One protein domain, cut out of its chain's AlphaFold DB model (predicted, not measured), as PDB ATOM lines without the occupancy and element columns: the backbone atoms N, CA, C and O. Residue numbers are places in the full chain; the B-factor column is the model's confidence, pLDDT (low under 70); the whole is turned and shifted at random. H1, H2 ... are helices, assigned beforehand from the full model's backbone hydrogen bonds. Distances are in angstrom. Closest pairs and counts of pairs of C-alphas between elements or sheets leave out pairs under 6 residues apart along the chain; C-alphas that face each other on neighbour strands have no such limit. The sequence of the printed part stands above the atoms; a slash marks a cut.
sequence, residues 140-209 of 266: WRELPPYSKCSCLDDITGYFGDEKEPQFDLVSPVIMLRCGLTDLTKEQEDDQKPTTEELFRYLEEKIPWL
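AT A GLANCE: This is residues 140 to 209 of the 266 residues of the protein "Pex14_N domain-containing protein" of Leucoagaricus sp. SymC.cos (UniProt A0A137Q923). Three helices make a small body in which H2 is the middle piece: H3 crosses it nearly at a right angle, and H1 starts close to the middle of H2 and runs off from it at a slant. A wide loop, residues 160 to 171, swings out from the end of H1 and comes back to the start of H2, while the bend after H2 sticks out with residues 186 to 191. The printed part has 70 residues with three named helices, in the order H1, H2, H3, and no named strand; the class is all helix, though the helices hold 34 of the 70 residues, which is under half. The whole is compact, with a radius of gyration of the C-alphas of 12.4 A and spans of 36 by 26 by 18 A.

HOW THE PARTS SIT: Residues 140 to 151, with no named element, precede H1, residues 152 to 159. H1 touches H2, residues 172 to 186, where the closest C-alphas, those of Leu 152 and Cys 178, are 5.3 A apart. The two run opposite ways at a steep tilt of 50 degrees. H2 touches H3, residues 195 to 205, with residues 179 to 183 alone, and the closest C-alphas are those of Gly 179 and Leu 202, 6.6 A apart. Their lines are about perpendicular, at 82 degrees. H1 and H3 are close but not clearly touching: their closest C-alphas, those of Leu 152 and Lys 205, are 7.7 A apart. They run the same way at a shallow tilt of 34 degrees, only just short of steep. In H2 and H3 every O i to N i+4 pair is within hydrogen-bond range; in H1 it is 3 of 4.

IN THESE COORDINATES: H1 runs from Leu 152, C-alpha at (162.834, 119.370, 166.390), to Phe 159, over 11.6 A. H2, the longest helix by residues, runs from Pro 172, C-alpha at (156.602, 113.067, 158.932), to Glu 186, over 21.3 A. H3 runs from Thr 195 to Lys 205, C-alpha at (166.437, 122.864, 160.544), over 15.5 A.

THE WHOLE: The two C-alphas farthest apart are those of Glu 162 and Asp 190, at 38.3 A. The C-alphas of the first and last printed residues, Trp 140 and Leu 209, are 22.2 A apart. The link from H1 to H2 is long, with 12 residues, and the link from H2 to H3 is short, with 8. The printed part has no cut. The mean pLDDT of the printed part is 89.0, and residue 140 is the one printed residue under 70.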
ATOM      1  N   TRP A 140     147.779 107.122 165.007       64.81
ATOM      2  CA  TRP A 140     149.148 107.473 164.622       64.81
ATOM      3  C   TRP A 140     150.144 107.247 165.750       64.81
ATOM      4  O   TRP A 140     150.580 108.195 166.404       64.81
ATOM      5  N   ARG A 141     150.417 105.971 166.056       73.12
ATOM      6  CA  ARG A 141     151.116 105.641 167.291       73.12
ATOM      7  C   ARG A 141     152.574 105.907 167.010       73.12
ATOM      8  O   ARG A 141     153.259 105.100 166.388       73.12
ATOM      9  N   GLU A 142     153.005 107.096 167.409       80.06
ATOM     10  CA  GLU A 142     154.393 107.509 167.317       80.06
ATOM     11  C   GLU A 142     155.265 106.411 167.928       80.06
ATOM     12  O   GLU A 142     154.907 105.802 168.946       80.06
ATOM     13  N   LEU A 143     156.399 106.121 167.286       83.88
ATOM     14  CA  LEU A 143     157.330 105.147 167.839       83.88
ATOM     15  C   LEU A 143     157.686 105.598 169.269       83.88
ATOM     16  O   LEU A 143     157.975 106.782 169.469       83.88
ATOM     17  N   PRO A 144     157.699 104.681 170.258       85.56
ATOM     18  CA  PRO A 144     157.951 105.006 171.659       85.56
ATOM     19  C   PRO A 144     159.098 105.996 171.936       85.56
ATOM     20  O   PRO A 144     158.895 106.850 172.802       85.56
ATOM     21  N   PRO A 145     160.258 105.963 171.237       89.06
ATOM     22  CA  PRO A 145     161.314 106.950 171.471       89.06
ATOM     23  C   PRO A 145     160.891 108.393 171.176       89.06
ATOM     24  O   PRO A 145     161.237 109.289 171.937       89.06
ATOM     25  N   TYR A 146     160.092 108.615 170.132       91.44
ATOM     26  CA  TYR A 146     159.728 109.958 169.674       91.44
ATOM     27  C   TYR A 146     158.484 110.528 170.357       91.44
ATOM     28  O   TYR A 146     158.232 111.725 170.274       91.44
ATOM     29  N   SER A 147     157.746 109.697 171.099       89.88
ATOM     30  CA  SER A 147     156.583 110.140 171.881       89.88
ATOM     31  C   SER A 147     156.916 111.223 172.917       89.88
ATOM     32  O   SER A 147     156.033 111.954 173.358       89.88
ATOM     33  N   LYS A 148     158.192 111.324 173.315       92.06
ATOM     34  CA  LYS A 148     158.694 112.317 174.274       92.06
ATOM     35  C   LYS A 148     159.255 113.573 173.611       92.06
ATOM     36  O   LYS A 148     159.457 114.558 174.309       92.06
ATOM     37  N   CYS A 149     159.507 113.539 172.303       94.31
ATOM     38  CA  CYS A 149     160.032 114.685 171.576       94.31
ATOM     39  C   CYS A 149     158.929 115.741 171.447       94.31
ATOM     40  O   CYS A 149     157.801 115.448 171.026       94.31
ATOM     41  N   SER A 150     159.251 116.961 171.854       94.38
ATOM     42  CA  SER A 150     158.360 118.118 171.797       94.38
ATOM     43  C   SER A 150     158.853 119.184 170.822       94.38
ATOM     44  O   SER A 150     158.030 119.950 170.328       94.38
ATOM     45  N   CYS A 151     160.156 119.211 170.530       95.19
ATOM     46  CA  CYS A 151     160.789 120.092 169.552       95.19
ATOM     47  C   CYS A 151     161.587 119.307 168.504       95.19
ATOM     48  O   CYS A 151     161.851 118.112 168.663       95.19
ATOM     49  N   LEU A 152     161.965 119.971 167.408       94.12
ATOM     50  CA  LEU A 152     162.834 119.370 166.390       94.12
ATOM     51  C   LEU A 152     164.227 119.065 166.944       94.12
ATOM     52  O   LEU A 152     164.821 118.056 166.568       94.12
ATOM     53  N   ASP A 153     164.710 119.887 167.875       93.69
ATOM     54  CA  ASP A 153     166.016 119.689 168.498       93.69
ATOM     55  C   ASP A 153     166.039 118.427 169.398       93.69
ATOM     56  O   ASP A 153     167.061 117.749 169.492       93.69
ATOM     57  N   ASP A 154     164.899 118.023 169.981       94.25
ATOM     58  CA  ASP A 154     164.774 116.748 170.711       94.25
ATOM     59  C   ASP A 154     164.961 115.547 169.768       94.25
ATOM     60  O   ASP A 154     165.493 114.505 170.160       94.25
ATOM     61  N   ILE A 155     164.487 115.674 168.523       92.50
ATOM     62  CA  ILE A 155     164.609 114.629 167.504       92.50
ATOM     63  C   ILE A 155     166.063 114.529 167.047       92.50
ATOM     64  O   ILE A 155     166.596 113.422 166.980       92.50
ATOM     65  N   THR A 156     166.713 115.657 166.748       91.00
ATOM     66  CA  THR A 156     168.118 115.671 166.312       91.00
ATOM     67  C   THR A 156     169.049 115.197 167.425       91.00
ATOM     68  O   THR A 156     169.924 114.370 167.168       91.00
ATOM     69  N   GLY A 157     168.790 115.597 168.674       91.50
ATOM     70  CA  GLY A 157     169.526 115.131 169.847       91.50
ATOM     71  C   GLY A 157     169.426 113.620 170.080       91.50
ATOM     72  O   GLY A 157     170.362 113.013 170.598       91.50
ATOM     73  N   TYR A 158     168.336 112.974 169.648       90.88
ATOM     74  CA  TYR A 158     168.177 111.523 169.773       90.88
ATOM     75  C   TYR A 158     169.112 110.724 168.844       90.88
ATOM     76  O   TYR A 158     169.446 109.579 169.150       90.88
ATOM     77  N   PHE A 159     169.561 111.305 167.723       88.25
ATOM     78  CA  PHE A 159     170.466 110.632 166.780       88.25
ATOM     79  C   PHE A 159     171.944 110.668 167.205       88.25
ATOM     80  O   PHE A 159     172.726 109.841 166.729       88.25
ATOM     81  N   GLY A 160     172.297 111.543 168.153       85.62
ATOM     82  CA  GLY A 160     173.662 111.752 168.639       85.62
ATOM     83  C   GLY A 160     174.557 112.502 167.645       85.62
ATOM     84  O   GLY A 160     174.319 112.489 166.441       85.62
ATOM     85  N   ASP A 161     175.624 113.127 168.149       82.69
ATOM     86  CA  ASP A 161     176.515 113.996 167.354       82.69
ATOM     87  C   ASP A 161     177.369 113.244 166.313       82.69
ATOM     88  O   ASP A 161     177.983 113.853 165.440       82.69
ATOM     89  N   GLU A 162     177.443 111.912 166.398       76.62
ATOM     90  CA  GLU A 162     178.393 111.113 165.613       76.62
ATOM     91  C   GLU A 162     177.825 110.558 164.297       76.62
ATOM     92  O   GLU A 162     178.575 109.981 163.506       76.62
ATOM     93  N   LYS A 163     176.518 110.688 164.035       74.19
ATOM     94  CA  LYS A 163     175.888 110.123 162.831       74.19
ATOM     95  C   LYS A 163     174.969 111.119 162.154       74.19
ATOM     96  O   LYS A 163     174.202 111.814 162.809       74.19
ATOM     97  N   GLU A 164     175.005 111.116 160.822       78.00
ATOM     98  CA  GLU A 164     173.999 111.805 160.021       78.00
ATOM     99  C   GLU A 164     172.602 111.355 160.490       78.00
ATOM    100  O   GLU A 164     172.328 110.147 160.532       78.00
ATOM    101  N   PRO A 165     171.737 112.292 160.912       78.56
ATOM    102  CA  PRO A 165     170.439 111.962 161.479       78.56
ATOM    103  C   PRO A 165     169.604 111.183 160.459       78.56
ATOM    104  O   PRO A 165     169.304 111.658 159.363       78.56
ATOM    105  N   GLN A 166     169.223 109.956 160.821       80.69
ATOM    106  CA  GLN A 166     168.429 109.077 159.964       80.69
ATOM    107  C   GLN A 166     166.948 109.431 160.076       80.69
ATOM    108  O   GLN A 166     166.142 108.707 160.668       80.69
ATOM    109  N   PHE A 167     166.577 110.555 159.474       79.38
ATOM    110  CA  PHE A 167     165.193 111.017 159.440       79.38
ATOM    111  C   PHE A 167     164.252 110.081 158.665       79.38
ATOM    112  O   PHE A 167     163.040 110.161 158.844       79.38
ATOM    113  N   ASP A 168     164.779 109.118 157.900       80.69
ATOM    114  CA  ASP A 168     163.992 108.048 157.269       80.69
ATOM    115  C   ASP A 168     163.183 107.217 158.285       80.69
ATOM    116  O   ASP A 168     162.170 106.596 157.932       80.69
ATOM    117  N   LEU A 169     163.636 107.173 159.542       84.31
ATOM    118  CA  LEU A 169     162.979 106.469 160.646       84.31
ATOM    119  C   LEU A 169     161.946 107.332 161.380       84.31
ATOM    120  O   LEU A 169     161.136 106.798 162.139       84.31
ATOM    121  N   VAL A 170     161.971 108.649 161.172       88.75
ATOM    122  CA  VAL A 170     161.061 109.591 161.823       88.75
ATOM    123  C   VAL A 170     159.805 109.715 160.970       88.75
ATOM    124  O   VAL A 170     159.856 109.917 159.758       88.75
ATOM    125  N   SER A 171     158.643 109.577 161.603       87.31
ATOM    126  CA  SER A 171     157.378 109.826 160.913       87.31
ATOM    127  C   SER A 171     157.266 111.318 160.560       87.31
ATOM    128  O   SER A 171     157.464 112.150 161.449       87.31
ATOM    129  N   PRO A 172     156.866 111.686 159.327       87.81
ATOM    130  CA  PRO A 172     156.602 113.067 158.932       87.81
ATOM    131  C   PRO A 172     155.645 113.785 159.884       87.81
ATOM    132  O   PRO A 172     155.785 114.978 160.119       87.81
ATOM    133  N   VAL A 173     154.706 113.045 160.482       88.69
ATOM    134  CA  VAL A 173     153.748 113.578 161.460       88.69
ATOM    135  C   VAL A 173     154.455 114.092 162.715       88.69
ATOM    136  O   VAL A 173     154.108 115.158 163.214       88.69
ATOM    137  N   ILE A 174     155.474 113.376 163.200       91.94
ATOM    138  CA  ILE A 174     156.262 113.777 164.376       91.94
ATOM    139  C   ILE A 174     157.061 115.040 164.052       91.94
ATOM    140  O   ILE A 174     157.077 115.977 164.846       91.94
ATOM    141  N   MET A 175     157.675 115.082 162.866       91.50
ATOM    142  CA  MET A 175     158.405 116.253 162.371       91.50
ATOM    143  C   MET A 175     157.502 117.487 162.295       91.50
ATOM    144  O   MET A 175     157.861 118.540 162.812       91.50
ATOM    145  N   LEU A 176     156.304 117.343 161.720       92.94
ATOM    146  CA  LEU A 176     155.317 118.421 161.634       92.94
ATOM    147  C   LEU A 176     154.831 118.867 163.017       92.94
ATOM    148  O   LEU A 176     154.755 120.065 163.277       92.94
ATOM    149  N   ARG A 177     154.540 117.923 163.924       93.88
ATOM    150  CA  ARG A 177     154.123 118.227 165.302       93.88
ATOM    151  C   ARG A 177     155.192 119.029 166.039       93.88
ATOM    152  O   ARG A 177     154.868 120.033 166.672       93.88
ATOM    153  N   CYS A 178     156.444 118.592 165.958       94.94
ATOM    154  CA  CYS A 178     157.562 119.254 166.619       94.94
ATOM    155  C   CYS A 178     157.845 120.629 165.999       94.94
ATOM    156  O   CYS A 178     157.963 121.600 166.735       94.94
ATOM    157  N   GLY A 179     157.831 120.745 164.666       95.00
ATOM    158  CA  GLY A 179     158.011 122.027 163.977       95.00
ATOM    159  C   GLY A 179     156.938 123.063 164.331       95.00
ATOM    160  O   GLY A 179     157.258 124.206 164.636       95.00
ATOM    161  N   LEU A 180     155.665 122.654 164.379       95.56
ATOM    162  CA  LEU A 180     154.568 123.525 164.816       95.56
ATOM    163  C   LEU A 180     154.714 123.951 166.279       95.56
ATOM    164  O   LEU A 180     154.445 125.101 166.621       95.56
ATOM    165  N   THR A 181     155.124 123.018 167.142       95.19
ATOM    166  CA  THR A 181     155.322 123.286 168.571       95.19
ATOM    167  C   THR A 181     156.450 124.290 168.793       95.19
ATOM    168  O   THR A 181     156.333 125.128 169.680       95.19
ATOM    169  N   ASP A 182     157.507 124.245 167.984       95.75
ATOM    170  CA  ASP A 182     158.617 125.196 168.078       95.75
ATOM    171  C   ASP A 182     158.230 126.585 167.578       95.75
ATOM    172  O   ASP A 182     158.431 127.561 168.296       95.75
ATOM    173  N   LEU A 183     157.552 126.676 166.432       95.06
ATOM    174  CA  LEU A 183     157.067 127.962 165.915       95.06
ATOM    175  C   LEU A 183     156.075 128.644 166.856       95.06
ATOM    176  O   LEU A 183     156.105 129.858 167.018       95.06
ATOM    177  N   THR A 184     155.233 127.858 167.530       94.25
ATOM    178  CA  THR A 184     154.284 128.391 168.516       94.25
ATOM    179  C   THR A 184     154.992 128.915 169.774       94.25
ATOM    180  O   THR A 184     154.433 129.742 170.482       94.25
ATOM    181  N   LYS A 185     156.207 128.442 170.091       93.25
ATOM    182  CA  LYS A 185     156.994 128.961 171.226       93.25
ATOM    183  C   LYS A 185     157.717 130.261 170.882       93.25
ATOM    184  O   LYS A 185     157.931 131.070 171.776       93.25
ATOM    185  N   GLU A 186     158.137 130.424 169.630       89.69
ATOM    186  CA  GLU A 186     158.879 131.606 169.178       89.69
ATOM    187  C   GLU A 186     157.962 132.794 168.860       89.69
ATOM    188  O   GLU A 186     158.379 133.946 168.976       89.69
ATOM    189  N   GLN A 187     156.709 132.532 168.487       90.56
ATOM    190  CA  GLN A 187     155.729 133.560 168.159       90.56
ATOM    191  C   GLN A 187     154.923 133.943 169.416       90.56
ATOM    192  O   GLN A 187     154.038 133.208 169.842       90.56
ATOM    193  N   GLU A 188     155.245 135.087 170.035       86.31
ATOM    194  CA  GLU A 188     154.513 135.603 171.212       86.31
ATOM    195  C   GLU A 188     153.135 136.190 170.857       86.31
ATOM    196  O   GLU A 188     152.259 136.290 171.716       86.31
ATOM    197  N   ASP A 189     152.931 136.556 169.592       85.25
ATOM    198  CA  ASP A 189     151.640 137.014 169.094       85.25
ATOM    199  C   ASP A 189     150.744 135.795 168.824       85.25
ATOM    200  O   ASP A 189     151.184 134.855 168.168       85.25
ATOM    201  N   ASP A 190     149.469 135.816 169.244       87.62
ATOM    202  CA  ASP A 190     148.438 134.771 169.007       87.62
ATOM    203  C   ASP A 190     148.145 134.472 167.506       87.62
ATOM    204  O   ASP A 190     147.121 133.883 167.128       87.62
ATOM    205  N   GLN A 191     149.024 134.912 166.610       91.38
ATOM    206  CA  GLN A 191     149.049 134.607 165.198       91.38
ATOM    207  C   GLN A 191     149.309 133.106 165.006       91.38
ATOM    208  O   GLN A 191     150.264 132.534 165.520       91.38
ATOM    209  N   LYS A 192     148.443 132.441 164.240       89.50
ATOM    210  CA  LYS A 192     148.680 131.046 163.849       89.50
ATOM    211  C   LYS A 192     149.802 131.023 162.806       89.50
ATOM    212  O   LYS A 192     149.658 131.755 161.821       89.50
ATOM    213  N   PRO A 193     150.839 130.179 162.966       92.75
ATOM    214  CA  PRO A 193     151.930 130.115 162.007       92.75
ATOM    215  C   PRO A 193     151.383 129.734 160.637       92.75
ATOM    216  O   PRO A 193     150.537 128.837 160.502       92.75
ATOM    217  N   THR A 194     151.840 130.451 159.619       95.50
ATOM    218  CA  THR A 194     151.483 130.145 158.237       95.50
ATOM    219  C   THR A 194     152.165 128.855 157.794       95.50
ATOM    220  O   THR A 194     153.153 128.390 158.370       95.50
ATOM    221  N   THR A 195     151.615 128.233 156.754       93.69
ATOM    222  CA  THR A 195     152.154 126.962 156.254       93.69
ATOM    223  C   THR A 195     153.550 127.180 155.660       93.69
ATOM    224  O   THR A 195     154.433 126.337 155.778       93.69
ATOM    225  N   GLU A 196     153.762 128.348 155.065       92.44
ATOM    226  CA  GLU A 196     155.004 128.797 154.456       92.44
ATOM    227  C   GLU A 196     156.105 129.012 155.502       92.44
ATOM    228  O   GLU A 196     157.236 128.581 155.284       92.44
ATOM    229  N   GLU A 197     155.785 129.624 156.647       94.38
ATOM    230  CA  GLU A 197     156.712 129.763 157.782       94.38
ATOM    231  C   GLU A 197     157.114 128.396 158.336       94.38
ATOM    232  O   GLU A 197     158.300 128.153 158.559       94.38
ATOM    233  N   LEU A 198     156.154 127.471 158.461       95.06
ATOM    234  CA  LEU A 198     156.432 126.096 158.875       95.06
ATOM    235  C   LEU A 198     157.411 125.389 157.939       95.06
ATOM    236  O   LEU A 198     158.353 124.749 158.406       95.06
ATOM    237  N   PHE A 199     157.213 125.505 156.627       92.38
ATOM    238  CA  PHE A 199     158.121 124.888 155.667       92.38
ATOM    239  C   PHE A 199     159.499 125.544 155.663       92.38
ATOM    240  O   PHE A 199     160.485 124.816 155.662       92.38
ATOM    241  N   ARG A 200     159.597 126.877 155.748       93.38
ATOM    242  CA  ARG A 200     160.900 127.558 155.865       93.38
ATOM    243  C   ARG A 200     161.659 127.116 157.113       93.38
ATOM    244  O   ARG A 200     162.840 126.804 157.016       93.38
ATOM    245  N   TYR A 201     160.970 127.025 158.250       94.56
ATOM    246  CA  TYR A 201     161.558 126.558 159.503       94.56
ATOM    247  C   TYR A 201     162.061 125.112 159.393       94.56
ATOM    248  O   TYR A 201     163.177 124.795 159.806       94.56
ATOM    249  N   LEU A 202     161.272 124.225 158.778       92.81
ATOM    250  CA  LEU A 202     161.682 122.841 158.535       92.81
ATOM    251  C   LEU A 202     162.853 122.743 157.547       92.81
ATOM    252  O   LEU A 202     163.752 121.941 157.773       92.81
ATOM    253  N   GLU A 203     162.874 123.545 156.481       91.44
ATOM    254  CA  GLU A 203     163.980 123.599 155.515       91.44
ATOM    255  C   GLU A 203     165.290 124.060 156.166       91.44
ATOM    256  O   GLU A 203     166.347 123.496 155.882       91.44
ATOM    257  N   GLU A 204     165.218 125.047 157.061       93.25
ATOM    258  CA  GLU A 204     166.373 125.562 157.801       93.25
ATOM    259  C   GLU A 204     166.930 124.520 158.777       93.25
ATOM    260  O   GLU A 204     168.135 124.269 158.815       93.25
ATOM    261  N   LYS A 205     166.048 123.864 159.541       91.69
ATOM    262  CA  LYS A 205     166.437 122.864 160.544       91.69
ATOM    263  C   LYS A 205     166.844 121.521 159.938       91.69
ATOM    264  O   LYS A 205     167.561 120.752 160.576       91.69
ATOM    265  N   ILE A 206     166.372 121.205 158.734       89.81
ATOM    266  CA  ILE A 206     166.511 119.881 158.124       89.81
ATOM    267  C   ILE A 206     166.935 120.042 156.645       89.81
ATOM    268  O   ILE A 206     166.127 119.877 155.725       89.81
ATOM    269  N   PRO A 207     168.231 120.304 156.377       84.81
ATOM    270  CA  PRO A 207     168.709 120.701 155.046       84.81
ATOM    271  C   PRO A 207     168.491 119.663 153.935       84.81
ATOM    272  O   PRO A 207     168.404 120.004 152.755       84.81
ATOM    273  N   TRP A 208     168.389 118.375 154.276       82.62
ATOM    274  CA  TRP A 208     168.209 117.308 153.288       82.62
ATOM    275  C   TRP A 208     166.794 117.267 152.686       82.62
ATOM    276  O   TRP A 208     166.629 116.642 151.640       82.62
ATOM    277  N   LEU A 209     165.795 117.958 153.261       83.44
ATOM    278  CA  LEU A 209     164.468 118.120 152.634       83.44
ATOM    279  C   LEU A 209     164.555 118.826 151.277       83.44
ATOM    280  O   LEU A 209     163.772 118.526 150.378       83.44
TER     281      LEU A 209